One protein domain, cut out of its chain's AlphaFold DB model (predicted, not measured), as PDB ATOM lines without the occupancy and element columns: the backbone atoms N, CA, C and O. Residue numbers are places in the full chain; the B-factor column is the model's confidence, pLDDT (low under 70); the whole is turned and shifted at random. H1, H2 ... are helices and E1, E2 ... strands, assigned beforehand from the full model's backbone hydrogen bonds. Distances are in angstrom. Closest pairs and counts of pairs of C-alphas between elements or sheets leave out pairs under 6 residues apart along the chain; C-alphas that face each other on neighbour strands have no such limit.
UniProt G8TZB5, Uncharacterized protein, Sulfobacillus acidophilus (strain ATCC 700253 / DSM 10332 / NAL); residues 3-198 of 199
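This is residues 3 to 198 of the 199 residues of an uncharacterized protein of Sulfobacillus acidophilus (strain ATCC 700253 / DSM 10332 / NAL) (UniProt G8TZB5). A twisted sheet of five strands makes the middle of three layers, with the long helices H2 and H7 side by side over one face and the short helix H4 in the curl of the other. H1 packs on H7 at one end of the longest axis, and H5, H6 and the link between them lie at the other. The printed part has 196 residues with seven named helices and five named strands, in the order H1, H2, H3, E1, E2, H4, E3, H5, H6, E4, E5, H7. The sheet runs E2, E1, E5, E4, E3, all antiparallel, and the class is mixed. The whole is compact, with a radius of gyration of the C-alphas of 16.8 A and spans of 54 by 38 by 31 A.

H1, residues 3 to 15, touches H7, residues 174 to 197, with residues 9 to 12 alone; the closest C-alphas, of Pro 12 and Leu 191, are 7.2 A apart. H2, residues 22 to 37, touches H7 at a shallow tilt of 3 degrees, opposite ways, closest at the C-alphas of Gly 25 and Ile 192, 6.7 A. H3, residues 42 to 47, is only just not on the sheet, with 4 pairs of C-alphas within 10 A. E1, residues 51 to 58, and E2, residues 61 to 68, form a hairpin, with N 54 and O 66 at 2.8 A; E2 bends by 51 degrees at residue 65. H2 is on the sheet over E2 and E1, at a height over the sheet of 7.7 A. The sheet curls round H4, residues 85 to 93, on the opposite face. E3, residues 97 to 100, is an edge strand. H5, residues 109 to 112, and H6, residues 126 to 132, only just touch, with 3 pairs of C-alphas within 8 A; neither is on the sheet. E4, residues 137 to 144, pairs with E3, N 99 and O 138 at 2.9 A, and forms a hairpin with E5, residues 152 to 160, N 156 and O 141 at 2.8 A. E5 and E1 have N 53 and O 157 at 2.8 A. H7 is on the same face as H2, over E1, E5 and E4, at a height over the sheet of 7.1 A. Every O i to N i+4 pair is within hydrogen-bond range in H2, H3, H4 and H6, against 7 of 9 in H1 and 19 of 20 in H7; H5 is too short for one.

H1 begins at C-alpha 3, (-121.836, -164.333, 63.254), and H7 ends at C-alpha 197, (-124.606, -144.490, 84.909). H7 is 33.9 A long, H2 23.6 A, E5 23.7 A and E4 23.2 A.

The C-alphas farthest apart, of Thr 14 and Glu 116, are 55.3 A apart. The printed part has no cut. The long links are E2 to H4, H5 to H6 and E5 to H7. The pLDDT is under 70 in 34 residues, among residues 3 to 26, 71 to 78 and 197 to 198.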
ATOM      1  N   SER A   3    -122.976-165.074  62.682       39.19
ATOM      2  CA  SER A   3    -121.836-164.333  63.254       39.19
ATOM      3  C   SER A   3    -122.190-162.998  63.919       39.19
ATOM      4  O   SER A   3    -121.557-162.646  64.907       39.19
ATOM      5  N   ALA A   4    -123.192-162.256  63.436       44.00
ATOM      6  CA  ALA A   4    -123.514-160.930  63.988       44.00
ATOM      7  C   ALA A   4    -124.124-161.004  65.403       44.00
ATOM      8  O   ALA A   4    -123.851-160.164  66.259       44.00
ATOM      9  N   PHE A   5    -124.892-162.061  65.679       45.22
ATOM     10  CA  PHE A   5    -125.569-162.264  66.963       45.22
ATOM     11  C   PHE A   5    -124.596-162.658  68.087       45.22
ATOM     12  O   PHE A   5    -124.731-162.203  69.221       45.22
ATOM     13  N   ALA A   6    -123.575-163.459  67.761       40.47
ATOM     14  CA  ALA A   6    -122.520-163.832  68.701       40.47
ATOM     15  C   ALA A   6    -121.653-162.623  69.099       40.47
ATOM     16  O   ALA A   6    -121.251-162.502  70.253       40.47
ATOM     17  N   ILE A   7    -121.430-161.691  68.166       45.53
ATOM     18  CA  ILE A   7    -120.685-160.452  68.420       45.53
ATOM     19  C   ILE A   7    -121.475-159.525  69.360       45.53
ATOM     20  O   ILE A   7    -120.905-159.029  70.328       45.53
ATOM     21  N   MET A   8    -122.792-159.367  69.168       46.72
ATOM     22  CA  MET A   8    -123.631-158.542  70.055       46.72
ATOM     23  C   MET A   8    -123.703-159.049  71.505       46.72
ATOM     24  O   MET A   8    -123.822-158.240  72.421       46.72
ATOM     25  N   LEU A   9    -123.608-160.363  71.733       47.62
ATOM     26  CA  LEU A   9    -123.596-160.947  73.083       47.62
ATOM     27  C   LEU A   9    -122.201-160.935  73.734       47.62
ATOM     28  O   LEU A   9    -122.100-160.795  74.952       47.62
ATOM     29  N   ALA A  10    -121.129-161.046  72.944       45.88
ATOM     30  CA  ALA A  10    -119.753-161.057  73.450       45.88
ATOM     31  C   ALA A  10    -119.232-159.659  73.835       45.88
ATOM     32  O   ALA A  10    -118.374-159.530  74.715       45.88
ATOM     33  N   ILE A  11    -119.760-158.613  73.191       51.56
ATOM     34  CA  ILE A  11    -119.387-157.209  73.408       51.56
ATOM     35  C   ILE A  11    -119.645-156.782  74.871       51.56
ATOM     36  O   ILE A  11    -118.671-156.402  75.523       51.56
ATOM     37  N   PRO A  12    -120.850-156.941  75.461       50.09
ATOM     38  CA  PRO A  12    -121.108-156.540  76.846       50.09
ATOM     39  C   PRO A  12    -120.266-157.294  77.882       50.09
ATOM     40  O   PRO A  12    -119.794-156.686  78.834       50.09
ATOM     41  N   GLN A  13    -120.041-158.601  77.709       46.69
ATOM     42  CA  GLN A  13    -119.360-159.420  78.724       46.69
ATOM     43  C   GLN A  13    -117.838-159.230  78.748       46.69
ATOM     44  O   GLN A  13    -117.234-159.291  79.814       46.69
ATOM     45  N   THR A  14    -117.212-158.981  77.594       47.47
ATOM     46  CA  THR A  14    -115.740-158.934  77.493       47.47
ATOM     47  C   THR A  14    -115.190-157.518  77.667       47.47
ATOM     48  O   THR A  14    -114.046-157.334  78.082       47.47
ATOM     49  N   PHE A  15    -115.998-156.500  77.363       48.56
ATOM     50  CA  PHE A  15    -115.535-155.116  77.296       48.56
ATOM     51  C   PHE A  15    -116.271-154.168  78.254       48.56
ATOM     52  O   PHE A  15    -115.962-152.982  78.223       48.56
ATOM     53  N   ALA A  16    -117.169-154.650  79.135       47.41
ATOM     54  CA  ALA A  16    -117.898-153.840  80.135       47.41
ATOM     55  C   ALA A  16    -117.020-152.786  80.839       47.41
ATOM     56  O   ALA A  16    -117.407-151.628  80.946       47.41
ATOM     57  N   SER A  17    -115.803-153.160  81.254       43.97
ATOM     58  CA  SER A  17    -114.854-152.260  81.928       43.97
ATOM     59  C   SER A  17    -114.066-151.332  80.988       43.97
ATOM     60  O   SER A  17    -113.417-150.398  81.451       43.97
ATOM     61  N   ARG A  18    -114.108-151.560  79.668       41.84
ATOM     62  CA  ARG A  18    -113.437-150.765  78.622       41.84
ATOM     63  C   ARG A  18    -114.388-149.898  77.779       41.84
ATOM     64  O   ARG A  18    -113.893-149.020  77.082       41.84
ATOM     65  N   PHE A  19    -115.716-150.059  77.879       47.59
ATOM     66  CA  PHE A  19    -116.711-149.151  77.257       47.59
ATOM     67  C   PHE A  19    -116.758-147.750  77.888       47.59
ATOM     68  O   PHE A  19    -117.541-146.908  77.456       47.59
ATOM     69  N   ILE A  20    -115.911-147.480  78.886       46.62
ATOM     70  CA  ILE A  20    -115.833-146.235  79.658       46.62
ATOM     71  C   ILE A  20    -115.173-145.121  78.823       46.62
ATOM     72  O   ILE A  20    -114.094-144.627  79.138       46.62
ATOM     73  N   ARG A  21    -115.807-144.744  77.709       50.72
ATOM     74  CA  ARG A  21    -115.718-143.431  77.056       50.72
ATOM     75  C   ARG A  21    -117.072-143.182  76.392       50.72
ATOM     76  O   ARG A  21    -117.433-143.911  75.474       50.72
ATOM     77  N   SER A  22    -117.801-142.164  76.854       56.31
ATOM     78  CA  SER A  22    -119.197-141.856  76.482       56.31
ATOM     79  C   SER A  22    -119.513-142.007  74.987       56.31
ATOM     80  O   SER A  22    -120.490-142.659  74.637       56.31
ATOM     81  N   ARG A  23    -118.618-141.541  74.105       61.72
ATOM     82  CA  ARG A  23    -118.788-141.621  72.641       61.72
ATOM     83  C   ARG A  23    -118.975-143.038  72.087       61.72
ATOM     84  O   ARG A  23    -119.672-143.206  71.095       61.72
ATOM     85  N   PHE A  24    -118.368-144.052  72.702       65.06
ATOM     86  CA  PHE A  24    -118.437-145.420  72.186       65.06
ATOM     87  C   PHE A  24    -119.775-146.101  72.512       65.06
ATOM     88  O   PHE A  24    -120.287-146.872  71.705       65.06
ATOM     89  N   GLY A  25    -120.383-145.785  73.663       66.44
ATOM     90  CA  GLY A  25    -121.717-146.283  74.013       66.44
ATOM     91  C   GLY A  25    -122.812-145.709  73.110       66.44
ATOM     92  O   GLY A  25    -123.715-146.440  72.697       66.44
ATOM     93  N   ASP A  26    -122.687-144.438  72.728       69.69
ATOM     94  CA  ASP A  26    -123.610-143.780  71.797       69.69
ATOM     95  C   ASP A  26    -123.495-144.379  70.386       69.69
ATOM     96  O   ASP A  26    -124.499-144.699  69.749       69.69
ATOM     97  N   GLU A  27    -122.266-144.629  69.916       72.62
ATOM     98  CA  GLU A  27    -122.009-145.287  68.629       72.62
ATOM     99  C   GLU A  27    -122.574-146.712  68.573       72.62
ATOM    100  O   GLU A  27    -123.189-147.088  67.575       72.62
ATOM    101  N   ILE A  28    -122.415-147.497  69.641       77.69
ATOM    102  CA  ILE A  28    -122.978-148.853  69.720       77.69
ATOM    103  C   ILE A  28    -124.496-148.811  69.759       77.69
ATOM    104  O   ILE A  28    -125.140-149.591  69.058       77.69
ATOM    105  N   THR A  29    -125.072-147.891  70.534       80.12
ATOM    106  CA  THR A  29    -126.522-147.690  70.570       80.12
ATOM    107  C   THR A  29    -127.038-147.398  69.164       80.12
ATOM    108  O   THR A  29    -127.979-148.044  68.714       80.12
ATOM    109  N   ARG A  30    -126.362-146.529  68.406       79.62
ATOM    110  CA  ARG A  30    -126.715-146.238  67.011       79.62
ATOM    111  C   ARG A  30    -126.612-147.464  66.099       79.62
ATOM    112  O   ARG A  30    -127.518-147.689  65.305       79.62
ATOM    113  N   ILE A  31    -125.543-148.258  66.197       80.38
ATOM    114  CA  ILE A  31    -125.383-149.491  65.398       80.38
ATOM    115  C   ILE A  31    -126.525-150.470  65.690       80.38
ATOM    116  O   ILE A  31    -127.087-151.059  64.772       80.38
ATOM    117  N   ILE A  32    -126.896-150.614  66.961       83.62
ATOM    118  CA  ILE A  32    -128.016-151.455  67.392       83.62
ATOM    119  C   ILE A  32    -129.346-150.938  66.818       83.62
ATOM    120  O   ILE A  32    -130.173-151.730  66.369       83.62
ATOM    121  N   LEU A  33    -129.559-149.620  66.819       85.31
ATOM    122  CA  LEU A  33    -130.752-148.989  66.250       85.31
ATOM    123  C   LEU A  33    -130.843-149.172  64.727       85.31
ATOM    124  O   LEU A  33    -131.903-149.515  64.208       85.31
ATOM    125  N   GLU A  34    -129.725-149.016  64.021       85.81
ATOM    126  CA  GLU A  34    -129.621-149.272  62.583       85.81
ATOM    127  C   GLU A  34    -129.948-150.739  62.252       85.81
ATOM    128  O   GLU A  34    -130.772-151.018  61.379       85.81
ATOM    129  N   ASP A  35    -129.356-151.673  63.002       83.56
ATOM    130  CA  ASP A  35    -129.578-153.117  62.890       83.56
ATOM    131  C   ASP A  35    -131.047-153.500  63.148       83.56
ATOM    132  O   ASP A  35    -131.620-154.323  62.428       83.56
ATOM    133  N   LEU A  36    -131.699-152.854  64.121       83.94
ATOM    134  CA  LEU A  36    -133.120-153.050  64.421       83.94
ATOM    135  C   LEU A  36    -134.043-152.716  63.247       83.94
ATOM    136  O   LEU A  36    -135.062-153.386  63.087       83.94
ATOM    137  N   LEU A  37    -133.702-151.710  62.436       84.62
ATOM    138  CA  LEU A  37    -134.517-151.312  61.286       84.62
ATOM    139  C   LEU A  37    -134.208-152.108  60.013       84.62
ATOM    140  O   LEU A  37    -134.994-152.039  59.072       84.62
ATOM    141  N   GLN A  38    -133.106-152.865  59.948       81.06
ATOM    142  CA  GLN A  38    -132.728-153.616  58.739       81.06
ATOM    143  C   GLN A  38    -133.795-154.583  58.191       81.06
ATOM    144  O   GLN A  38    -133.868-154.704  56.970       81.06
ATOM    145  N   PRO A  39    -134.613-155.274  59.013       80.88
ATOM    146  CA  PRO A  39    -135.649-156.175  58.499       80.88
ATOM    147  C   PRO A  39    -136.773-155.484  57.737       80.88
ATOM    148  O   PRO A  39    -137.472-156.146  56.979       80.88
ATOM    149  N   VAL A  40    -136.988-154.186  57.966       82.50
ATOM    150  CA  VAL A  40    -138.017-153.435  57.251       82.50
ATOM    151  C   VAL A  40    -137.437-153.018  55.906       82.50
ATOM    152  O   VAL A  40    -136.382-152.377  55.846       82.50
ATOM    153  N   GLU A  41    -138.122-153.384  54.821       87.00
ATOM    154  CA  GLU A  41    -137.663-153.094  53.463       87.00
ATOM    155  C   GLU A  41    -137.297-151.604  53.307       87.00
ATOM    156  O   GLU A  41    -138.057-150.742  53.764       87.00
ATOM    157  N   PRO A  42    -136.158-151.260  52.671       87.19
ATOM    158  CA  PRO A  42    -135.730-149.868  52.516       87.19
ATOM    159  C   PRO A  42    -136.810-148.957  51.917       87.19
ATOM    160  O   PRO A  42    -137.054-147.883  52.454       87.19
ATOM    161  N   ALA A  43    -137.528-149.430  50.894       89.88
ATOM    162  CA  ALA A  43    -138.610-148.677  50.262       89.88
ATOM    163  C   ALA A  43    -139.766-148.371  51.231       89.88
ATOM    164  O   ALA A  43    -140.328-147.278  51.198       89.88
ATOM    165  N   ILE A  44    -140.101-149.307  52.131       88.94
ATOM    166  CA  ILE A  44    -141.104-149.077  53.177       88.94
ATOM    167  C   ILE A  44    -140.580-148.039  54.168       88.94
ATOM    168  O   ILE A  44    -141.290-147.081  54.457       88.94
ATOM    169  N   ARG A  45    -139.336-148.189  54.649       88.50
ATOM    170  CA  ARG A  45    -138.721-147.260  55.614       88.50
ATOM    171  C   ARG A  45    -138.666-145.828  55.099       88.50
ATOM    172  O   ARG A  45    -138.970-144.915  55.857       88.50
ATOM    173  N   GLU A  46    -138.291-145.647  53.837       88.25
ATOM    174  CA  GLU A  46    -138.243-144.339  53.182       88.25
ATOM    175  C   GLU A  46    -139.644-143.743  53.030       88.25
ATOM    176  O   GLU A  46    -139.847-142.580  53.363       88.25
ATOM    177  N   ARG A  47    -140.622-144.549  52.600       91.56
ATOM    178  CA  ARG A  47    -142.008-144.103  52.406       91.56
ATOM    179  C   ARG A  47    -142.684-143.662  53.704       91.56
ATOM    180  O   ARG A  47    -143.394-142.663  53.699       91.56
ATOM    181  N   VAL A  48    -142.491-144.406  54.796       91.88
ATOM    182  CA  VAL A  48    -143.126-144.116  56.097       91.88
ATOM    183  C   VAL A  48    -142.219-143.330  57.042       91.88
ATOM    184  O   VAL A  48    -142.551-143.197  58.218       91.88
ATOM    185  N   HIS A  49    -141.059-142.869  56.559       91.62
ATOM    186  CA  HIS A  49    -140.028-142.197  57.352       91.62
ATOM    187  C   HIS A  49    -139.788-142.878  58.712       91.62
ATOM    188  O   HIS A  49    -139.834-142.233  59.755       91.62
ATOM    189  N   LEU A  50    -139.578-144.202  58.709       91.44
ATOM    190  CA  LEU A  50    -139.421-144.975  59.944       91.44
ATOM    191  C   LEU A  50    -138.120-144.594  60.657       91.44
ATOM    192  O   LEU A  50    -137.027-144.747  60.102       91.44
ATOM    193  N   ARG A  51    -138.243-144.187  61.917       91.19
ATOM    194  CA  ARG A  51    -137.133-143.877  62.816       91.19
ATOM    195  C   ARG A  51    -137.202-144.738  64.066       91.19
ATOM    196  O   ARG A  51    -138.246-145.283  64.428       91.19
ATOM    197  N   CYS A  52    -136.073-144.854  64.744       91.62
ATOM    198  CA  CYS A  52    -136.017-145.403  66.087       91.62
ATOM    199  C   CYS A  52    -135.090-144.570  66.965       91.62
ATOM    200  O   CYS A  52    -134.108-143.998  66.498       91.62
ATOM    201  N   ASN A  53    -135.414-144.475  68.247       90.12
ATOM    202  CA  ASN A  53    -134.655-143.692  69.204       90.12
ATOM    203  C   ASN A  53    -134.645-144.350  70.585       90.12
ATOM    204  O   ASN A  53    -135.491-145.178  70.914       90.12
ATOM    205  N   VAL A  54    -133.641-144.010  71.386       91.25
ATOM    206  CA  VAL A  54    -133.524-144.433  72.781       91.25
ATOM    207  C   VAL A  54    -133.611-143.201  73.650       91.25
ATOM    208  O   VAL A  54    -132.824-142.267  73.497       91.25
ATOM    209  N   MET A  55    -134.537-143.232  74.598       91.00
ATOM    210  CA  MET A  55    -134.652-142.243  75.653       91.00
ATOM    211  C   MET A  55    -134.129-142.815  76.966       91.00
ATOM    212  O   MET A  55    -134.476-143.934  77.339       91.00
ATOM    213  N   ILE A  56    -133.330-142.043  77.695       91.50
ATOM    214  CA  ILE A  56    -132.896-142.361  79.054       91.50
ATOM    215  C   ILE A  56    -133.830-141.722  80.069       91.50
ATOM    216  O   ILE A  56    -134.303-140.601  79.879       91.50
ATOM    217  N   ARG A  57    -134.086-142.435  81.165       93.25
ATOM    218  CA  ARG A  57    -134.869-141.920  82.284       93.25
ATOM    219  C   ARG A  57    -133.961-141.310  83.348       93.25
ATOM    220  O   ARG A  57    -133.092-141.989  83.911       93.25
ATOM    221  N   GLU A  58    -134.248-140.055  83.666       91.25
ATOM    222  CA  GLU A  58    -133.672-139.262  84.749       91.25
ATOM    223  C   GLU A  58    -134.814-138.762  85.649       91.25
ATOM    224  O   GLU A  58    -135.481-137.768  85.360       91.25
ATOM    225  N   GLY A  59    -135.102-139.502  86.725       92.12
ATOM    226  CA  GLY A  59    -136.248-139.217  87.592       92.12
ATOM    227  C   GLY A  59    -137.586-139.364  86.854       92.12
ATOM    228  O   GLY A  59    -137.932-140.453  86.386       92.12
ATOM    229  N   SER A  60    -138.350-138.274  86.770       93.88
ATOM    230  CA  SER A  60    -139.626-138.200  86.042       93.88
ATOM    231  C   SER A  60    -139.476-137.737  84.592       93.88
ATOM    232  O   SER A  60    -140.483-137.492  83.934       93.88
ATOM    233  N   VAL A  61    -138.246-137.584  84.099       93.19
ATOM    234  CA  VAL A  61    -137.956-137.038  82.772       93.19
ATOM    235  C   VAL A  61    -137.309-138.104  81.892       93.19
ATOM    236  O   VAL A  61    -136.440-138.857  82.330       93.19
ATOM    237  N   LEU A  62    -137.734-138.158  80.636       91.94
ATOM    238  CA  LEU A  62    -137.162-138.943  79.555       91.94
ATOM    239  C   LEU A  62    -136.431-137.992  78.602       91.94
ATOM    240  O   LEU A  62    -137.021-137.032  78.100       91.94
ATOM    241  N   LYS A  63    -135.152-138.264  78.349       88.81
ATOM    242  CA  LYS A  63    -134.296-137.488  77.441       88.81
ATOM    243  C   LYS A  63    -133.785-138.375  76.324       88.81
ATOM    244  O   LYS A  63    -133.398-139.509  76.588       88.81
ATOM    245  N   MET A  64    -133.767-137.878  75.094       86.38
ATOM    246  CA  MET A  64    -133.213-138.634  73.974       86.38
ATOM    247  C   MET A  64    -131.697-138.795  74.141       86.38
ATOM    248  O   MET A  64    -130.983-137.819  74.349       86.38
ATOM    249  N   LEU A  65    -131.215-140.034  74.056       84.06
ATOM    250  CA  LEU A  65    -129.791-140.373  74.065       84.06
ATOM    251  C   LEU A  65    -129.262-140.550  72.641       84.06
ATOM    252  O   LEU A  65    -128.207-140.032  72.296       84.06
ATOM    253  N   ALA A  66    -129.999-141.294  71.818       84.56
ATOM    254  CA  ALA A  66    -129.614-141.608  70.450       84.56
ATOM    255  C   ALA A  66    -130.854-141.801  69.580       84.56
ATOM    256  O   ALA A  66    -131.901-142.227  70.070       84.56
ATOM    257  N   ALA A  67    -130.706-141.544  68.286       85.81
ATOM    258  CA  ALA A  67    -131.712-141.821  67.275       85.81
ATOM    259  C   ALA A  67    -131.067-142.509  66.065       85.81
ATOM    260  O   ALA A  67    -129.846-142.671  65.980       85.81
ATOM    261  N   TYR A  68    -131.904-142.971  65.148       87.25
ATOM    262  CA  TYR A  68    -131.531-143.391  63.808       87.25
ATOM    263  C   TYR A  68    -132.742-143.170  62.887       87.25
ATOM    264  O   TYR A  68    -133.856-143.539  63.271       87.25
ATOM    265  N   PRO A  69    -132.571-142.569  61.692       83.62
ATOM    266  CA  PRO A  69    -131.314-142.267  60.987       83.62
ATOM    267  C   PRO A  69    -130.557-141.020  61.480       83.62
ATOM    268  O   PRO A  69    -129.427-140.773  61.058       83.62
ATOM    269  N   GLU A  70    -131.143-140.234  62.380       77.06
ATOM    270  CA  GLU A  70    -130.528-139.026  62.942       77.06
ATOM    271  C   GLU A  70    -129.441-139.383  63.969       77.06
ATOM    272  O   GLU A  70    -129.649-140.255  64.797       77.06
ATOM    273  N   LYS A  71    -128.266-138.734  63.951       60.56
ATOM    274  CA  LYS A  71    -127.150-139.126  64.844       60.56
ATOM    275  C   LYS A  71    -127.419-138.843  66.324       60.56
ATOM    276  O   LYS A  71    -126.991-139.623  67.164       60.56
ATOM    277  N   THR A  72    -128.074-137.733  66.622       59.34
ATOM    278  CA  THR A  72    -128.601-137.310  67.927       59.34
ATOM    279  C   THR A  72    -129.569-136.161  67.660       59.34
ATOM    280  O   THR A  72    -129.429-135.482  66.642       59.34
ATOM    281  N   ASP A  73    -130.542-136.003  68.557       55.03
ATOM    282  CA  ASP A  73    -131.648-135.043  68.526       55.03
ATOM    283  C   ASP A  73    -131.328-133.702  67.812       55.03
ATOM    284  O   ASP A  73    -130.740-132.806  68.424       55.03
ATOM    285  N   PRO A  74    -131.721-133.509  66.536       48.91
ATOM    286  CA  PRO A  74    -131.630-132.210  65.872       48.91
ATOM    287  C   PRO A  74    -132.655-131.200  66.420       48.91
ATOM    288  O   PRO A  74    -132.526-130.008  66.142       48.91
ATOM    289  N   MET A  75    -133.645-131.645  67.211       50.91
ATOM    290  CA  MET A  75    -134.594-130.801  67.954       50.91
ATOM    291  C   MET A  75    -134.072-130.433  69.361       50.91
ATOM    292  O   MET A  75    -134.685-129.608  70.036       50.91
ATOM    293  N   GLY A  76    -132.932-131.000  69.783       47.06
ATOM    294  CA  GLY A  76    -132.027-130.665  70.899       47.06
ATOM    295  C   GLY A  76    -132.580-130.400  72.308       47.06
ATOM    296  O   GLY A  76    -131.789-130.160  73.221       47.06
ATOM    297  N   THR A  77    -133.894-130.356  72.517       57.91
ATOM    298  CA  THR A  77    -134.502-129.699  73.690       57.91
ATOM    299  C   THR A  77    -135.771-130.365  74.211       57.91
ATOM    300  O   THR A  77    -136.237-130.009  75.296       57.91
ATOM    301  N   VAL A  78    -136.317-131.367  73.516       64.75
ATOM    302  CA  VAL A  78    -137.612-131.944  73.897       64.75
ATOM    303  C   VAL A  78    -137.415-133.061  74.919       64.75
ATOM    304  O   VAL A  78    -137.147-134.220  74.600       64.75
ATOM    305  N   SER A  79    -137.566-132.698  76.189       81.50
ATOM    306  CA  SER A  79    -137.687-133.656  77.282       81.50
ATOM    307  C   SER A  79    -139.146-134.043  77.498       81.50
ATOM    308  O   SER A  79    -140.040-133.199  77.428       81.50
ATOM    309  N   TRP A  80    -139.383-135.310  77.808       87.06
ATOM    310  CA  TRP A  80    -140.723-135.840  78.031       87.06
ATOM    311  C   TRP A  80    -140.904-136.193  79.496       87.06
ATOM    312  O   TRP A  80    -140.083-136.913  80.057       87.06
ATOM    313  N   ASN A  81    -141.972-135.729  80.138       92.62
ATOM    314  CA  ASN A  81    -142.307-136.265  81.450       92.62
ATOM    315  C   ASN A  81    -142.840-137.704  81.296       92.62
ATOM    316  O   ASN A  81    -143.500-138.022  80.307       92.62
ATOM    317  N   ILE A  82    -142.590-138.578  82.272       93.81
ATOM    318  CA  ILE A  82    -143.125-139.950  82.280       93.81
ATOM    319  C   ILE A  82    -144.660-140.013  82.308       93.81
ATOM    320  O   ILE A  82    -145.216-141.071  82.035       93.81
ATOM    321  N   GLU A  83    -145.349-138.908  82.590       92.75
ATOM    322  CA  GLU A  83    -146.804-138.772  82.483       92.75
ATOM    323  C   GLU A  83    -147.284-138.470  81.048       92.75
ATOM    324  O   GLU A  83    -148.469-138.603  80.748       92.75
ATOM    325  N   GLN A  84    -146.370-138.177  80.118       91.38
ATOM    326  CA  GLN A  84    -146.683-137.639  78.792       91.38
ATOM    327  C   GLN A  84    -146.295-138.584  77.651       91.38
ATOM    328  O   GLN A  84    -145.269-139.267  77.683       91.38
ATOM    329  N   GLY A  85    -147.120-138.578  76.607       90.81
ATOM    330  CA  GLY A  85    -146.896-139.290  75.360       90.81
ATOM    331  C   GLY A  85    -146.819-140.809  75.505       90.81
ATOM    332  O   GLY A  85    -147.080-141.407  76.552       90.81
ATOM    333  N   CYS A  86    -146.447-141.449  74.404       92.50
ATOM    334  CA  CYS A  86    -146.391-142.905  74.289       92.50
ATOM    335  C   CYS A  86    -145.243-143.496  75.111       92.50
ATOM    336  O   CYS A  86    -145.418-144.519  75.775       92.50
ATOM    337  N   CYS A  87    -144.098-142.807  75.140       93.31
ATOM    338  CA  CYS A  87    -142.953-143.200  75.951       93.31
ATOM    339  C   CYS A  87    -143.299-143.188  77.443       93.31
ATOM    340  O   CYS A  87    -143.021-144.163  78.139       93.31
ATOM    341  N   GLY A  88    -143.964-142.134  77.930       94.56
ATOM    342  CA  GLY A  88    -144.451-142.081  79.304       94.56
ATOM    343  C   GLY A  88    -145.483-143.171  79.594       94.56
ATOM    344  O   GLY A  88    -145.390-143.859  80.610       94.56
ATOM    345  N   LEU A  89    -146.425-143.410  78.675       94.69
ATOM    346  CA  LEU A  89    -147.424-144.470  78.834       94.69
ATOM    347  C   LEU A  89    -146.779-145.858  78.983       94.69
ATOM    348  O   LEU A  89    -147.199-146.636  79.841       94.69
ATOM    349  N   ALA A  90    -145.731-146.146  78.208       96.19
ATOM    350  CA  ALA A  90    -144.960-147.385  78.318       96.19
ATOM    351  C   ALA A  90    -144.239-147.510  79.672       96.19
ATOM    352  O   ALA A  90    -144.179-148.602  80.240       96.19
ATOM    353  N   VAL A  91    -143.744-146.398  80.233       96.12
ATOM    354  CA  VAL A  91    -143.176-146.370  81.593       96.12
ATOM    355  C   VAL A  91    -144.247-146.694  82.636       96.12
ATOM    356  O   VAL A  91    -144.029-147.557  83.483       96.12
ATOM    357  N   ARG A  92    -145.415-146.045  82.565       94.12
ATOM    358  CA  ARG A  92    -146.495-146.222  83.552       94.12
ATOM    359  C   ARG A  92    -147.091-147.625  83.530       94.12
ATOM    360  O   ARG A  92    -147.368-148.184  84.585       94.12
ATOM    361  N   ARG A  93    -147.261-148.205  82.338       95.25
ATOM    362  CA  ARG A  93    -147.800-149.564  82.173       95.25
ATOM    363  C   ARG A  93    -146.756-150.669  82.336       95.25
ATOM    364  O   ARG A  93    -147.124-151.826  82.486       95.25
ATOM    365  N   GLN A  94    -145.470-150.321  82.309       95.50
ATOM    366  CA  GLN A  94    -144.351-151.269  82.326       95.50
ATOM    367  C   GLN A  94    -144.401-152.319  81.200       95.50
ATOM    368  O   GLN A  94    -143.848-153.413  81.320       95.50
ATOM    369  N   GLU A  95    -145.021-151.980  80.071       95.94
ATOM    370  CA  GLU A  95    -145.202-152.873  78.926       95.94
ATOM    371  C   GLU A  95    -144.997-152.127  77.596       95.94
ATOM    372  O   GLU A  95    -145.059-150.893  77.567       95.94
ATOM    373  N   PRO A  96    -144.735-152.842  76.485       96.12
ATOM    374  CA  PRO A  96    -144.724-152.237  75.161       96.12
ATOM    375  C   PRO A  96    -146.069-151.593  74.813       96.12
ATOM    376  O   PRO A  96    -147.117-152.223  74.920       96.12
ATOM    377  N   VAL A  97    -146.024-150.361  74.320       96.06
ATOM    378  CA  VAL A  97    -147.188-149.619  73.831       96.06
ATOM    379  C   VAL A  97    -147.081-149.482  72.320       96.06
ATOM    380  O   VAL A  97    -146.036-149.094  71.806       96.06
ATOM    381  N   VAL A  98    -148.166-149.786  71.611       95.50
ATOM    382  CA  VAL A  98    -148.296-149.596  70.160       95.50
ATOM    383  C   VAL A  98    -149.513-148.730  69.913       95.50
ATOM    384  O   VAL A  98    -150.613-149.134  70.287       95.50
ATOM    385  N   LEU A  99    -149.337-147.582  69.264       92.88
ATOM    386  CA  LEU A  99    -150.450-146.719  68.880       92.88
ATOM    387  C   LEU A  99    -150.457-146.480  67.373       92.88
ATOM    388  O   LEU A  99    -149.416-146.254  66.752       92.88
ATOM    389  N   ASN A 100    -151.661-146.514  66.806       92.75
ATOM    390  CA  ASN A 100    -151.936-145.977  65.485       92.75
ATOM    391  C   ASN A 100    -152.430-144.537  65.670       92.75
ATOM    392  O   ASN A 100    -153.382-144.303  66.412       92.75
ATOM    393  N   LEU A 101    -151.731-143.588  65.058       92.50
ATOM    394  CA  LEU A 101    -151.948-142.150  65.205       92.50
ATOM    395  C   LEU A 101    -152.517-141.524  63.929       92.50
ATOM    396  O   LEU A 101    -152.755-140.320  63.902       92.50
ATOM    397  N   ILE A 102    -152.765-142.327  62.889       93.31
ATOM    398  CA  ILE A 102    -153.172-141.847  61.565       93.31
ATOM    399  C   ILE A 102    -154.430-140.968  61.609       93.31
ATOM    400  O   ILE A 102    -154.548-140.002  60.864       93.31
ATOM    401  N   GLU A 103    -155.344-141.242  62.541       91.50
ATOM    402  CA  GLU A 103    -156.565-140.456  62.725       91.50
ATOM    403  C   GLU A 103    -156.306-139.058  63.300       91.50
ATOM    404  O   GLU A 103    -157.160-138.183  63.167       91.50
ATOM    405  N   PHE A 104    -155.158-138.830  63.938       91.25
ATOM    406  CA  PHE A 104    -154.758-137.543  64.514       91.25
ATOM    407  C   PHE A 104    -153.722-136.816  63.654       91.25
ATOM    408  O   PHE A 104    -153.518-135.619  63.836       91.25
ATOM    409  N   GLN A 105    -153.093-137.506  62.703       92.69
ATOM    410  CA  GLN A 105    -152.006-136.969  61.894       92.69
ATOM    411  C   GLN A 105    -152.391-135.654  61.193       92.69
ATOM    412  O   GLN A 105    -153.433-135.540  60.547       92.69
ATOM    413  N   GLY A 106    -151.536-134.642  61.337       91.00
ATOM    414  CA  GLY A 106    -151.681-133.313  60.741       91.00
ATOM    415  C   GLY A 106    -152.806-132.457  61.328       91.00
ATOM    416  O   GLY A 106    -152.972-131.311  60.906       91.00
ATOM    417  N   LYS A 107    -153.580-132.971  62.293       94.06
ATOM    418  CA  LYS A 107    -154.667-132.221  62.927       94.06
ATOM    419  C   LYS A 107    -154.126-131.183  63.922       94.06
ATOM    420  O   LYS A 107    -153.050-131.374  64.494       94.06
ATOM    421  N   PRO A 108    -154.863-130.081  64.159       93.94
ATOM    422  CA  PRO A 108    -154.509-129.129  65.210       93.94
ATOM    423  C   PRO A 108    -154.567-129.791  66.593       93.94
ATOM    424  O   PRO A 108    -155.303-130.758  66.785       93.94
ATOM    425  N   TYR A 109    -153.836-129.234  67.562       93.06
ATOM    426  CA  TYR A 109    -153.777-129.745  68.940       93.06
ATOM    427  C   TYR A 109    -155.154-129.979  69.573       93.06
ATOM    428  O   TYR A 109    -155.352-130.966  70.274       93.06
ATOM    429  N   ASP A 110    -156.124-129.118  69.271       92.81
ATOM    430  CA  ASP A 110    -157.468-129.191  69.846       92.81
ATOM    431  C   ASP A 110    -158.213-130.483  69.441       92.81
ATOM    432  O   ASP A 110    -159.118-130.924  70.140       92.81
ATOM    433  N   ALA A 111    -157.791-131.157  68.361       91.06
ATOM    434  CA  ALA A 111    -158.320-132.465  67.968       91.06
ATOM    435  C   ALA A 111    -157.853-133.623  68.874       91.06
ATOM    436  O   ALA A 111    -158.355-134.741  68.742       91.06
ATOM    437  N   LEU A 112    -156.875-133.383  69.755       89.81
ATOM    438  CA  LEU A 112    -156.422-134.347  70.756       89.81
ATOM    439  C   LEU A 112    -157.203-134.272  72.062       89.81
ATOM    440  O   LEU A 112    -157.043-135.174  72.881       89.81
ATOM    441  N   LEU A 113    -157.963-133.206  72.299       90.62
ATOM    442  CA  LEU A 113    -158.653-133.019  73.568       90.62
ATOM    443  C   LEU A 113    -159.813-134.007  73.666       90.62
ATOM    444  O   LEU A 113    -160.545-134.223  72.694       90.62
ATOM    445  N   ASP A 114    -159.952-134.650  74.820       85.62
ATOM    446  CA  ASP A 114    -161.122-135.468  75.088       85.62
ATOM    447  C   ASP A 114    -162.366-134.565  75.191       85.62
ATOM    448  O   ASP A 114    -162.308-133.533  75.863       85.62
ATOM    449  N   PRO A 115    -163.487-134.901  74.527       85.50
ATOM    450  CA  PRO A 115    -164.697-134.088  74.602       85.50
ATOM    451  C   PRO A 115    -165.282-133.950  76.012       85.50
ATOM    452  O   PRO A 115    -166.064-133.029  76.236       85.50
ATOM    453  N   GLU A 116    -164.976-134.872  76.933       87.25
ATOM    454  CA  GLU A 116    -165.587-134.896  78.266       87.25
ATOM    455  C   GLU A 116    -164.864-134.005  79.283       87.25
ATOM    456  O   GLU A 116    -165.521-133.335  80.081       87.25
ATOM    457  N   ASP A 117    -163.529-133.992  79.271       86.31
ATOM    458  CA  ASP A 117    -162.709-133.301  80.276       86.31
ATOM    459  C   ASP A 117    -161.709-132.290  79.689       86.31
ATOM    460  O   ASP A 117    -160.968-131.649  80.438       86.31
ATOM    461  N   GLU A 118    -161.706-132.122  78.362       84.31
ATOM    462  CA  GLU A 118    -160.785-131.270  77.603       84.31
ATOM    463  C   GLU A 118    -159.301-131.588  77.855       84.31
ATOM    464  O   GLU A 118    -158.419-130.776  77.560       84.31
ATOM    465  N   LEU A 119    -158.982-132.777  78.379       85.00
ATOM    466  CA  LEU A 119    -157.605-133.195  78.583       85.00
ATOM    467  C   LEU A 119    -157.025-133.761  77.284       85.00
ATOM    468  O   LEU A 119    -157.679-134.519  76.564       85.00
ATOM    469  N   PRO A 120    -155.763-133.437  76.956       86.44
ATOM    470  CA  PRO A 120    -155.134-133.953  75.756       86.44
ATOM    471  C   PRO A 120    -154.896-135.458  75.869       86.44
ATOM    472  O   PRO A 120    -154.374-135.959  76.875       86.44
ATOM    473  N   LYS A 121    -155.177-136.185  74.784       85.88
ATOM    474  CA  LYS A 121    -154.788-137.590  74.644       85.88
ATOM    475  C   LYS A 121    -153.308-137.766  74.981       85.88
ATOM    476  O   LYS A 121    -152.435-137.019  74.540       85.88
ATOM    477  N   TRP A 122    -153.048-138.775  75.810       88.69
ATOM    478  CA  TRP A 122    -151.716-139.141  76.302       88.69
ATOM    479  C   TRP A 122    -150.983-138.036  77.082       88.69
ATOM    480  O   TRP A 122    -149.776-138.148  77.277       88.69
ATOM    481  N   GLY A 123    -151.675-136.990  77.547       88.25
ATOM    482  CA  GLY A 123    -151.060-135.918  78.334       88.25
ATOM    483  C   GLY A 123    -150.069-135.054  77.546       88.25
ATOM    484  O   GLY A 123    -149.216-134.411  78.152       88.25
ATOM    485  N   LEU A 124    -150.135-135.068  76.208       89.19
ATOM    486  CA  LEU A 124    -149.250-134.279  75.347       89.19
ATOM    487  C   LEU A 124    -149.464-132.782  75.567       89.19
ATOM    488  O   LEU A 124    -150.604-132.321  75.583       89.19
ATOM    489  N   THR A 125    -148.389-131.999  75.658       88.88
ATOM    490  CA  THR A 125    -148.490-130.535  75.552       88.88
ATOM    491  C   THR A 125    -148.679-130.107  74.095       88.88
ATOM    492  O   THR A 125    -148.393-130.866  73.166       88.88
ATOM    493  N   ARG A 126    -149.129-128.866  73.877       90.44
ATOM    494  CA  ARG A 126    -149.245-128.296  72.526       90.44
ATOM    495  C   ARG A 126    -147.909-128.289  71.787       90.44
ATOM    496  O   ARG A 126    -147.857-128.688  70.634       90.44
ATOM    497  N   GLU A 127    -146.837-127.879  72.460       87.88
ATOM    498  CA  GLU A 127    -145.480-127.886  71.901       87.88
ATOM    499  C   GLU A 127    -145.066-129.295  71.460       87.88
ATOM    500  O   GLU A 127    -144.682-129.498  70.313       87.88
ATOM    501  N   GLN A 128    -145.235-130.286  72.339       86.88
ATOM    502  CA  GLN A 128    -144.943-131.688  72.038       86.88
ATOM    503  C   GLN A 128    -145.739-132.197  70.835       86.88
ATOM    504  O   GLN A 128    -145.178-132.871  69.978       86.88
ATOM    505  N   TRP A 129    -147.025-131.848  70.750       89.94
ATOM    506  CA  TRP A 129    -147.848-132.223  69.611       89.94
ATOM    507  C   TRP A 129    -147.355-131.612  68.305       89.94
ATOM    508  O   TRP A 129    -147.255-132.330  67.320       89.94
ATOM    509  N   GLU A 130    -146.993-130.330  68.274       88.19
ATOM    510  CA  GLU A 130    -146.482-129.708  67.046       88.19
ATOM    511  C   GLU A 130    -145.213-130.402  66.524       88.19
ATOM    512  O   GLU A 130    -145.016-130.479  65.310       88.19
ATOM    513  N   HIS A 131    -144.403-130.981  67.415       85.69
ATOM    514  CA  HIS A 131    -143.233-131.786  67.054       85.69
ATOM    515  C   HIS A 131    -143.552-133.213  66.592       85.69
ATOM    516  O   HIS A 131    -142.694-133.843  65.978       85.69
ATOM    517  N   THR A 132    -144.736-133.745  66.906       88.75
ATOM    518  CA  THR A 132    -145.103-135.145  66.628       88.75
ATOM    519  C   THR A 132    -146.372-135.303  65.794       88.75
ATOM    520  O   THR A 132    -146.842-136.422  65.598       88.75
ATOM    521  N   ARG A 133    -146.985-134.208  65.337       90.12
ATOM    522  CA  ARG A 133    -148.269-134.227  64.618       90.12
ATOM    523  C   ARG A 133    -148.185-134.934  63.270       90.12
ATOM    524  O   ARG A 133    -149.209-135.286  62.699       90.12
ATOM    525  N   ASP A 134    -146.987-135.098  62.728       91.44
ATOM    526  CA  ASP A 134    -146.714-135.820  61.489       91.44
ATOM    527  C   ASP A 134    -146.636-137.341  61.690       91.44
ATOM    528  O   ASP A 134    -146.640-138.078  60.704       91.44
ATOM    529  N   LEU A 135    -146.610-137.834  62.931       92.81
ATOM    530  CA  LEU A 135    -146.547-139.265  63.209       92.81
ATOM    531  C   LEU A 135    -147.874-139.962  62.874       92.81
ATOM    532  O   LEU A 135    -148.943-139.575  63.343       92.81
ATOM    533  N   GLY A 136    -147.782-141.040  62.098       94.44
ATOM    534  CA  GLY A 136    -148.886-141.948  61.783       94.44
ATOM    535  C   GLY A 136    -148.909-143.186  62.679       94.44
ATOM    536  O   GLY A 136    -149.967-143.769  62.903       94.44
ATOM    537  N   SER A 137    -147.774-143.591  63.253       95.94
ATOM    538  CA  SER A 137    -147.721-144.676  64.236       95.94
ATOM    539  C   SER A 137    -146.483-144.609  65.123       95.94
ATOM    540  O   SER A 137    -145.473-143.993  64.781       95.94
ATOM    541  N   ILE A 138    -146.577-145.249  66.290       95.12
ATOM    542  CA  ILE A 138    -145.499-145.277  67.279       95.12
ATOM    543  C   ILE A 138    -145.502-146.582  68.079       95.12
ATOM    544  O   ILE A 138    -146.558-147.121  68.428       95.12
ATOM    545  N   VAL A 139    -144.306-147.081  68.387       96.19
ATOM    546  CA  VAL A 139    -144.073-148.211  69.289       96.19
ATOM    547  C   VAL A 139    -143.075-147.797  70.361       96.19
ATOM    548  O   VAL A 139    -141.926-147.507  70.050       96.19
ATOM    549  N   SER A 140    -143.483-147.830  71.626       96.56
ATOM    550  CA  SER A 140    -142.631-147.488  72.767       96.56
ATOM    551  C   SER A 140    -142.419-148.718  73.649       96.56
ATOM    552  O   SER A 140    -143.375-149.328  74.120       96.56
ATOM    553  N   ILE A 141    -141.163-149.100  73.877       97.56
ATOM    554  CA  ILE A 141    -140.776-150.317  74.599       97.56
ATOM    555  C   ILE A 141    -139.944-149.926  75.823       97.56
ATOM    556  O   ILE A 141    -138.851-149.379  75.659       97.56
ATOM    557  N   PRO A 142    -140.393-150.228  77.054       97.19
ATOM    558  CA  PRO A 142    -139.630-149.886  78.246       97.19
ATOM    559  C   PRO A 142    -138.346-150.723  78.339       97.19
ATOM    560  O   PRO A 142    -138.343-151.940  78.108       97.19
ATOM    561  N   ILE A 143    -137.250-150.052  78.693       96.69
ATOM    562  CA  ILE A 143    -135.935-150.639  78.957       96.69
ATOM    563  C   ILE A 143    -135.771-150.753  80.469       96.69
ATOM    564  O   ILE A 143    -135.800-149.751  81.183       96.69
ATOM    565  N   PHE A 144    -135.575-151.977  80.949       95.12
ATOM    566  CA  PHE A 144    -135.410-152.270  82.369       95.12
ATOM    567  C   PHE A 144    -133.932-152.385  82.737       95.12
ATOM    568  O   PHE A 144    -133.126-152.875  81.942       95.12
ATOM    569  N   SER A 145    -133.590-151.978  83.956       92.81
ATOM    570  CA  SER A 145    -132.328-152.344  84.582       92.81
ATOM    571  C   SER A 145    -132.263-153.855  84.807       92.81
ATOM    572  O   SER A 145    -133.269-154.563  84.893       92.81
ATOM    573  N   MET A 146    -131.035-154.353  84.883       86.69
ATOM    574  CA  MET A 146    -130.720-155.746  85.145       86.69
ATOM    575  C   MET A 146    -130.425-155.909  86.634       86.69
ATOM    576  O   MET A 146    -129.575-155.212  87.182       86.69
ATOM    577  N   GLY A 147    -131.104-156.841  87.296       83.31
ATOM    578  CA  GLY A 147    -130.902-157.093  88.718       83.31
ATOM    579  C   GLY A 147    -132.135-157.687  89.396       83.31
ATOM    580  O   GLY A 147    -133.127-157.975  88.726       83.31
ATOM    581  N   PRO A 148    -132.080-157.873  90.725       82.56
ATOM    582  CA  PRO A 148    -133.175-158.456  91.503       82.56
ATOM    583  C   PRO A 148    -134.410-157.545  91.594       82.56
ATOM    584  O   PRO A 148    -135.508-158.030  91.850       82.56
ATOM    585  N   SER A 149    -134.247-156.239  91.371       88.62
ATOM    586  CA  SER A 149    -135.330-155.254  91.376       88.62
ATOM    587  C   SER A 149    -135.248-154.411  90.101       88.62
ATOM    588  O   SER A 149    -134.664-153.327  90.127       88.62
ATOM    589  N   PRO A 150    -135.740-154.936  88.962       90.00
ATOM    590  CA  PRO A 150    -135.671-154.236  87.689       90.00
ATOM    591  C   PRO A 150    -136.546-152.981  87.729       90.00
ATOM    592  O   PRO A 150    -137.740-153.041  88.016       90.00
ATOM    593  N   GLU A 151    -135.950-151.845  87.401       94.19
ATOM    594  CA  GLU A 151    -136.626-150.560  87.244       94.19
ATOM    595  C   GLU A 151    -136.522-150.089  85.795       94.19
ATOM    596  O   GLU A 151    -135.595-150.452  85.074       94.19
ATOM    597  N   ILE A 152    -137.463-149.266  85.341       95.75
ATOM    598  CA  ILE A 152    -137.399-148.709  83.988       95.75
ATOM    599  C   ILE A 152    -136.365-147.586  83.968       95.75
ATOM    600  O   ILE A 152    -136.549-146.567  84.634       95.75
ATOM    601  N   ILE A 153    -135.304-147.775  83.184       94.94
ATOM    602  CA  ILE A 153    -134.163-146.855  83.044       94.94
ATOM    603  C   ILE A 153    -134.144-146.119  81.702       94.94
ATOM    604  O   ILE A 153    -133.324-145.221  81.509       94.94
ATOM    605  N   GLY A 154    -135.051-146.470  80.792       95.06
ATOM    606  CA  GLY A 154    -135.198-145.823  79.497       95.06
ATOM    607  C   GLY A 154    -136.358-146.388  78.684       95.06
ATOM    608  O   GLY A 154    -137.091-147.264  79.145       95.06
ATOM    609  N   VAL A 155    -136.509-145.894  77.461       95.94
ATOM    610  CA  VAL A 155    -137.517-146.336  76.493       95.94
ATOM    611  C   VAL A 155    -136.858-146.442  75.120       95.94
ATOM    612  O   VAL A 155    -136.189-145.513  74.683       95.94
ATOM    613  N   LEU A 156    -137.046-147.574  74.448       95.88
ATOM    614  CA  LEU A 156    -136.750-147.747  73.029       95.88
ATOM    615  C   LEU A 156    -138.018-147.404  72.248       95.88
ATOM    616  O   LEU A 156    -139.039-148.069  72.420       95.88
ATOM    617  N   ASN A 157    -137.962-146.377  71.413       93.94
ATOM    618  CA  ASN A 157    -139.097-145.881  70.655       93.94
ATOM    619  C   ASN A 157    -138.891-146.074  69.150       93.94
ATOM    620  O   ASN A 157    -137.774-145.956  68.655       93.94
ATOM    621  N   PHE A 158    -139.975-146.345  68.434       93.94
ATOM    622  CA  PHE A 158    -140.041-146.390  66.979       93.94
ATOM    623  C   PHE A 158    -141.176-145.488  66.539       93.94
ATOM    624  O   PHE A 158    -142.291-145.647  67.029       93.94
ATOM    625  N   ASP A 159    -140.908-144.570  65.629       92.50
ATOM    626  CA  ASP A 159    -141.876-143.596  65.145       92.50
ATOM    627  C   ASP A 159    -141.864-143.566  63.616       92.50
ATOM    628  O   ASP A 159    -140.815-143.694  62.986       92.50
ATOM    629  N   ALA A 160    -143.050-143.482  63.021       94.38
ATOM    630  CA  ALA A 160    -143.240-143.490  61.576       94.38
ATOM    631  C   ALA A 160    -144.351-142.511  61.196       94.38
ATOM    632  O   ALA A 160    -145.336-142.365  61.922       94.38
ATOM    633  N   THR A 161    -144.230-141.883  60.029       95.25
ATOM    634  CA  THR A 161    -145.288-141.051  59.439       95.25
ATOM    635  C   THR A 161    -146.405-141.898  58.826       95.25
ATOM    636  O   THR A 161    -147.523-141.423  58.663       95.25
ATOM    637  N   GLY A 162    -146.138-143.167  58.508       93.94
ATOM    638  CA  GLY A 162    -147.148-144.122  58.048       93.94
ATOM    639  C   GLY A 162    -147.877-144.844  59.192       93.94
ATOM    640  O   GLY A 162    -147.394-144.862  60.333       93.94
ATOM    641  N   PRO A 163    -149.025-145.481  58.906       95.38
ATOM    642  CA  PRO A 163    -149.753-146.296  59.873       95.38
ATOM    643  C   PRO A 163    -148.993-147.601  60.176       95.38
ATOM    644  O   PRO A 163    -148.159-148.056  59.387       95.38
ATOM    645  N   LYS A 164    -149.282-148.241  61.318       94.00
ATOM    646  CA  LYS A 164    -148.561-149.459  61.747       94.00
ATOM    647  C   LYS A 164    -148.749-150.628  60.777       94.00
ATOM    648  O   LYS A 164    -147.876-151.486  60.661       94.00
ATOM    649  N   GLU A 165    -149.859-150.635  60.053       94.25
ATOM    650  CA  GLU A 165    -150.214-151.622  59.040       94.25
ATOM    651  C   GLU A 165    -149.230-151.628  57.859       94.25
ATOM    652  O   GLU A 165    -149.015-152.668  57.245       94.25
ATOM    653  N   GLU A 166    -148.567-150.505  57.574       92.31
ATOM    654  CA  GLU A 166    -147.627-150.408  56.454       92.31
ATOM    655  C   GLU A 166    -146.220-150.931  56.754       92.31
ATOM    656  O   GLU A 166    -145.480-151.217  55.813       92.31
ATOM    657  N   TRP A 167    -145.830-151.063  58.027       92.19
ATOM    658  CA  TRP A 167    -144.452-151.427  58.388       92.19
ATOM    659  C   TRP A 167    -144.336-152.483  59.490       92.19
ATOM    660  O   TRP A 167    -143.464-153.344  59.412       92.19
ATOM    661  N   LEU A 168    -145.199-152.445  60.507       92.12
ATOM    662  CA  LEU A 168    -145.175-153.394  61.621       92.12
ATOM    663  C   LEU A 168    -146.062-154.612  61.343       92.12
ATOM    664  O   LEU A 168    -145.753-155.719  61.780       92.12
ATOM    665  N   GLU A 169    -147.168-154.408  60.630       92.81
ATOM    666  CA  GLU A 169    -148.170-155.440  60.326       92.81
ATOM    667  C   GLU A 169    -148.281-155.696  58.811       92.81
ATOM    668  O   GLU A 169    -149.275-156.241  58.341       92.81
ATOM    669  N   CYS A 170    -147.243-155.326  58.049       88.38
ATOM    670  CA  CYS A 170    -147.229-155.394  56.584       88.38
ATOM    671  C   CYS A 170    -147.236-156.821  56.013       88.38
ATOM    672  O   CYS A 170    -147.598-157.017  54.854       88.38
ATOM    673  N   ALA A 171    -146.846-157.817  56.809       87.44
ATOM    674  CA  ALA A 171    -146.936-159.223  56.449       87.44
ATOM    675  C   ALA A 171    -147.156-160.093  57.700       87.44
ATOM    676  O   ALA A 171    -146.877-159.641  58.822       87.44
ATOM    677  N   PRO A 172    -147.627-161.346  57.530       86.44
ATOM    678  CA  PRO A 172    -147.684-162.318  58.616       86.44
ATOM    679  C   PRO A 172    -146.325-162.428  59.321       86.44
ATOM    680  O   PRO A 172    -145.275-162.306  58.694       86.44
ATOM    681  N   ASP A 173    -146.345-162.620  60.636       87.56
ATOM    682  CA  ASP A 173    -145.167-162.817  61.494       87.56
ATOM    683  C   ASP A 173    -144.218-161.612  61.671       87.56
ATOM    684  O   ASP A 173    -143.421-161.629  62.612       87.56
ATOM    685  N   ILE A 174    -144.307-160.541  60.866       88.38
ATOM    686  CA  ILE A 174    -143.418-159.362  60.981       88.38
ATOM    687  C   ILE A 174    -143.513-158.731  62.366       88.38
ATOM    688  O   ILE A 174    -142.492-158.510  63.019       88.38
ATOM    689  N   LYS A 175    -144.735-158.523  62.863       90.81
ATOM    690  CA  LYS A 175    -144.978-157.980  64.202       90.81
ATOM    691  C   LYS A 175    -144.331-158.838  65.288       90.81
ATOM    692  O   LYS A 175    -143.666-158.318  66.181       90.81
ATOM    693  N   GLU A 176    -144.504-160.157  65.218       91.38
ATOM    694  CA  GLU A 176    -143.953-161.078  66.214       91.38
ATOM    695  C   GLU A 176    -142.419-161.101  66.169       91.38
ATOM    696  O   GLU A 176    -141.765-161.022  67.210       91.38
ATOM    697  N   GLN A 177    -141.832-161.162  64.971       89.00
ATOM    698  CA  GLN A 177    -140.383-161.126  64.778       89.00
ATOM    699  C   GLN A 177    -139.780-159.804  65.260       89.00
ATOM    700  O   GLN A 177    -138.759-159.810  65.956       89.00
ATOM    701  N   PHE A 178    -140.441-158.684  64.956       90.25
ATOM    702  CA  PHE A 178    -140.074-157.359  65.439       90.25
ATOM    703  C   PHE A 178    -140.023-157.333  66.968       90.25
ATOM    704  O   PHE A 178    -138.985-156.994  67.538       90.25
ATOM    705  N   PHE A 179    -141.088-157.774  67.649       91.00
ATOM    706  CA  PHE A 179    -141.104-157.802  69.111       91.00
ATOM    707  C   PHE A 179    -140.060-158.756  69.684       91.00
ATOM    708  O   PHE A 179    -139.343-158.373  70.605       91.00
ATOM    709  N   LYS A 180    -139.885-159.962  69.130       90.31
ATOM    710  CA  LYS A 180    -138.824-160.885  69.571       90.31
ATOM    711  C   LYS A 180    -137.449-160.219  69.522       90.31
ATOM    712  O   LYS A 180    -136.706-160.278  70.504       90.31
ATOM    713  N   ARG A 181    -137.124-159.537  68.420       88.62
ATOM    714  CA  ARG A 181    -135.848-158.830  68.256       88.62
ATOM    715  C   ARG A 181    -135.729-157.637  69.201       88.62
ATOM    716  O   ARG A 181    -134.720-157.512  69.894       88.62
ATOM    717  N   ALA A 182    -136.763-156.805  69.291       90.62
ATOM    718  CA  ALA A 182    -136.780-155.639  70.166       90.62
ATOM    719  C   ALA A 182    -136.618-156.023  71.647       90.62
ATOM    720  O   ALA A 182    -135.942-155.330  72.404       90.62
ATOM    721  N   MET A 183    -137.157-157.172  72.063       90.06
ATOM    722  CA  MET A 183    -137.024-157.689  73.428       90.06
ATOM    723  C   MET A 183    -135.614-158.201  73.753       90.06
ATOM    724  O   MET A 183    -135.201-158.155  74.914       90.06
ATOM    725  N   VAL A 184    -134.860-158.670  72.755       88.44
ATOM    726  CA  VAL A 184    -133.426-158.964  72.912       88.44
ATOM    727  C   VAL A 184    -132.643-157.660  72.993       88.44
ATOM    728  O   VAL A 184    -131.873-157.456  73.931       88.44
ATOM    729  N   VAL A 185    -132.890-156.744  72.056       88.88
ATOM    730  CA  VAL A 185    -132.174-155.471  71.981       88.88
ATOM    731  C   VAL A 185    -132.392-154.615  73.225       88.88
ATOM    732  O   VAL A 185    -131.419-154.104  73.771       88.88
ATOM    733  N   ARG A 186    -133.615-154.535  73.766       90.88
ATOM    734  CA  ARG A 186    -133.869-153.782  75.007       90.88
ATOM    735  C   ARG A 186    -133.013-154.281  76.176       90.88
ATOM    736  O   ARG A 186    -132.631-153.482  77.019       90.88
ATOM    737  N   ARG A 187    -132.691-155.582  76.244       89.31
ATOM    738  CA  ARG A 187    -131.821-156.135  77.302       89.31
ATOM    739  C   ARG A 187    -130.374-155.691  77.115       89.31
ATOM    740  O   ARG A 187    -129.725-155.321  78.088       89.31
ATOM    741  N   VAL A 188    -129.884-155.702  75.875       88.88
ATOM    742  CA  VAL A 188    -128.536-155.215  75.537       88.88
ATOM    743  C   VAL A 188    -128.420-153.721  75.840       88.88
ATOM    744  O   VAL A 188    -127.475-153.311  76.508       88.88
ATOM    745  N   LEU A 189    -129.417-152.926  75.440       89.69
ATOM    746  CA  LEU A 189    -129.490-151.504  75.776       89.69
ATOM    747  C   LEU A 189    -129.518-151.289  77.293       89.69
ATOM    748  O   LEU A 189    -128.793-150.437  77.787       89.69
ATOM    749  N   GLY A 190    -130.273-152.095  78.045       90.44
ATOM    750  CA  GLY A 190    -130.291-152.023  79.508       90.44
ATOM    751  C   GLY A 190    -128.901-152.178  80.135       90.44
ATOM    752  O   GLY A 190    -128.524-151.384  80.996       90.44
ATOM    753  N   LEU A 191    -128.098-153.134  79.653       87.88
ATOM    754  CA  LEU A 191    -126.710-153.315  80.097       87.88
ATOM    755  C   LEU A 191    -125.826-152.103  79.762       87.88
ATOM    756  O   LEU A 191    -125.084-151.631  80.625       87.88
ATOM    757  N   ILE A 192    -125.924-151.587  78.530       85.19
ATOM    758  CA  ILE A 192    -125.165-150.410  78.077       85.19
ATOM    759  C   ILE A 192    -125.505-149.194  78.948       85.19
ATOM    760  O   ILE A 192    -124.606-148.581  79.524       85.19
ATOM    761  N   LEU A 193    -126.791-148.887  79.120       85.50
ATOM    762  CA  LEU A 193    -127.250-147.742  79.912       85.50
ATOM    763  C   LEU A 193    -126.819-147.830  81.383       85.50
ATOM    764  O   LEU A 193    -126.403-146.829  81.965       85.50
ATOM    765  N   MET A 194    -126.872-149.016  81.997       86.25
ATOM    766  CA  MET A 194    -126.392-149.199  83.374       86.25
ATOM    767  C   MET A 194    -124.887-148.934  83.501       86.25
ATOM    768  O   MET A 194    -124.459-148.267  84.443       86.25
ATOM    769  N   SER A 195    -124.085-149.406  82.540       80.62
ATOM    770  CA  SER A 195    -122.635-149.168  82.537       80.62
ATOM    771  C   SER A 195    -122.260-147.693  82.383       80.62
ATOM    772  O   SER A 195    -121.241-147.266  82.918       80.62
ATOM    773  N   GLN A 196    -123.101-146.899  81.713       73.75
ATOM    774  CA  GLN A 196    -122.899-145.459  81.558       73.75
ATOM    775  C   GLN A 196    -123.241-144.670  82.834       73.75
ATOM    776  O   GLN A 196    -122.629-143.636  83.078       73.75
ATOM    777  N   LYS A 197    -124.183-145.154  83.660       65.62
ATOM    778  CA  LYS A 197    -124.606-144.490  84.909       65.62
ATOM    779  C   LYS A 197    -123.655-144.692  86.100       65.62
ATOM    780  O   LYS A 197    -123.835-144.038  87.119       65.62
ATOM    781  N   THR A 198    -122.680-145.600  86.014       52.81
ATOM    782  CA  THR A 198    -121.825-145.989  87.160       52.81
ATOM    783  C   THR A 198    -120.573-145.096  87.314       52.81
ATOM    784  O   THR A 198    -119.543-145.561  87.795       52.81
TER     785      THR A 198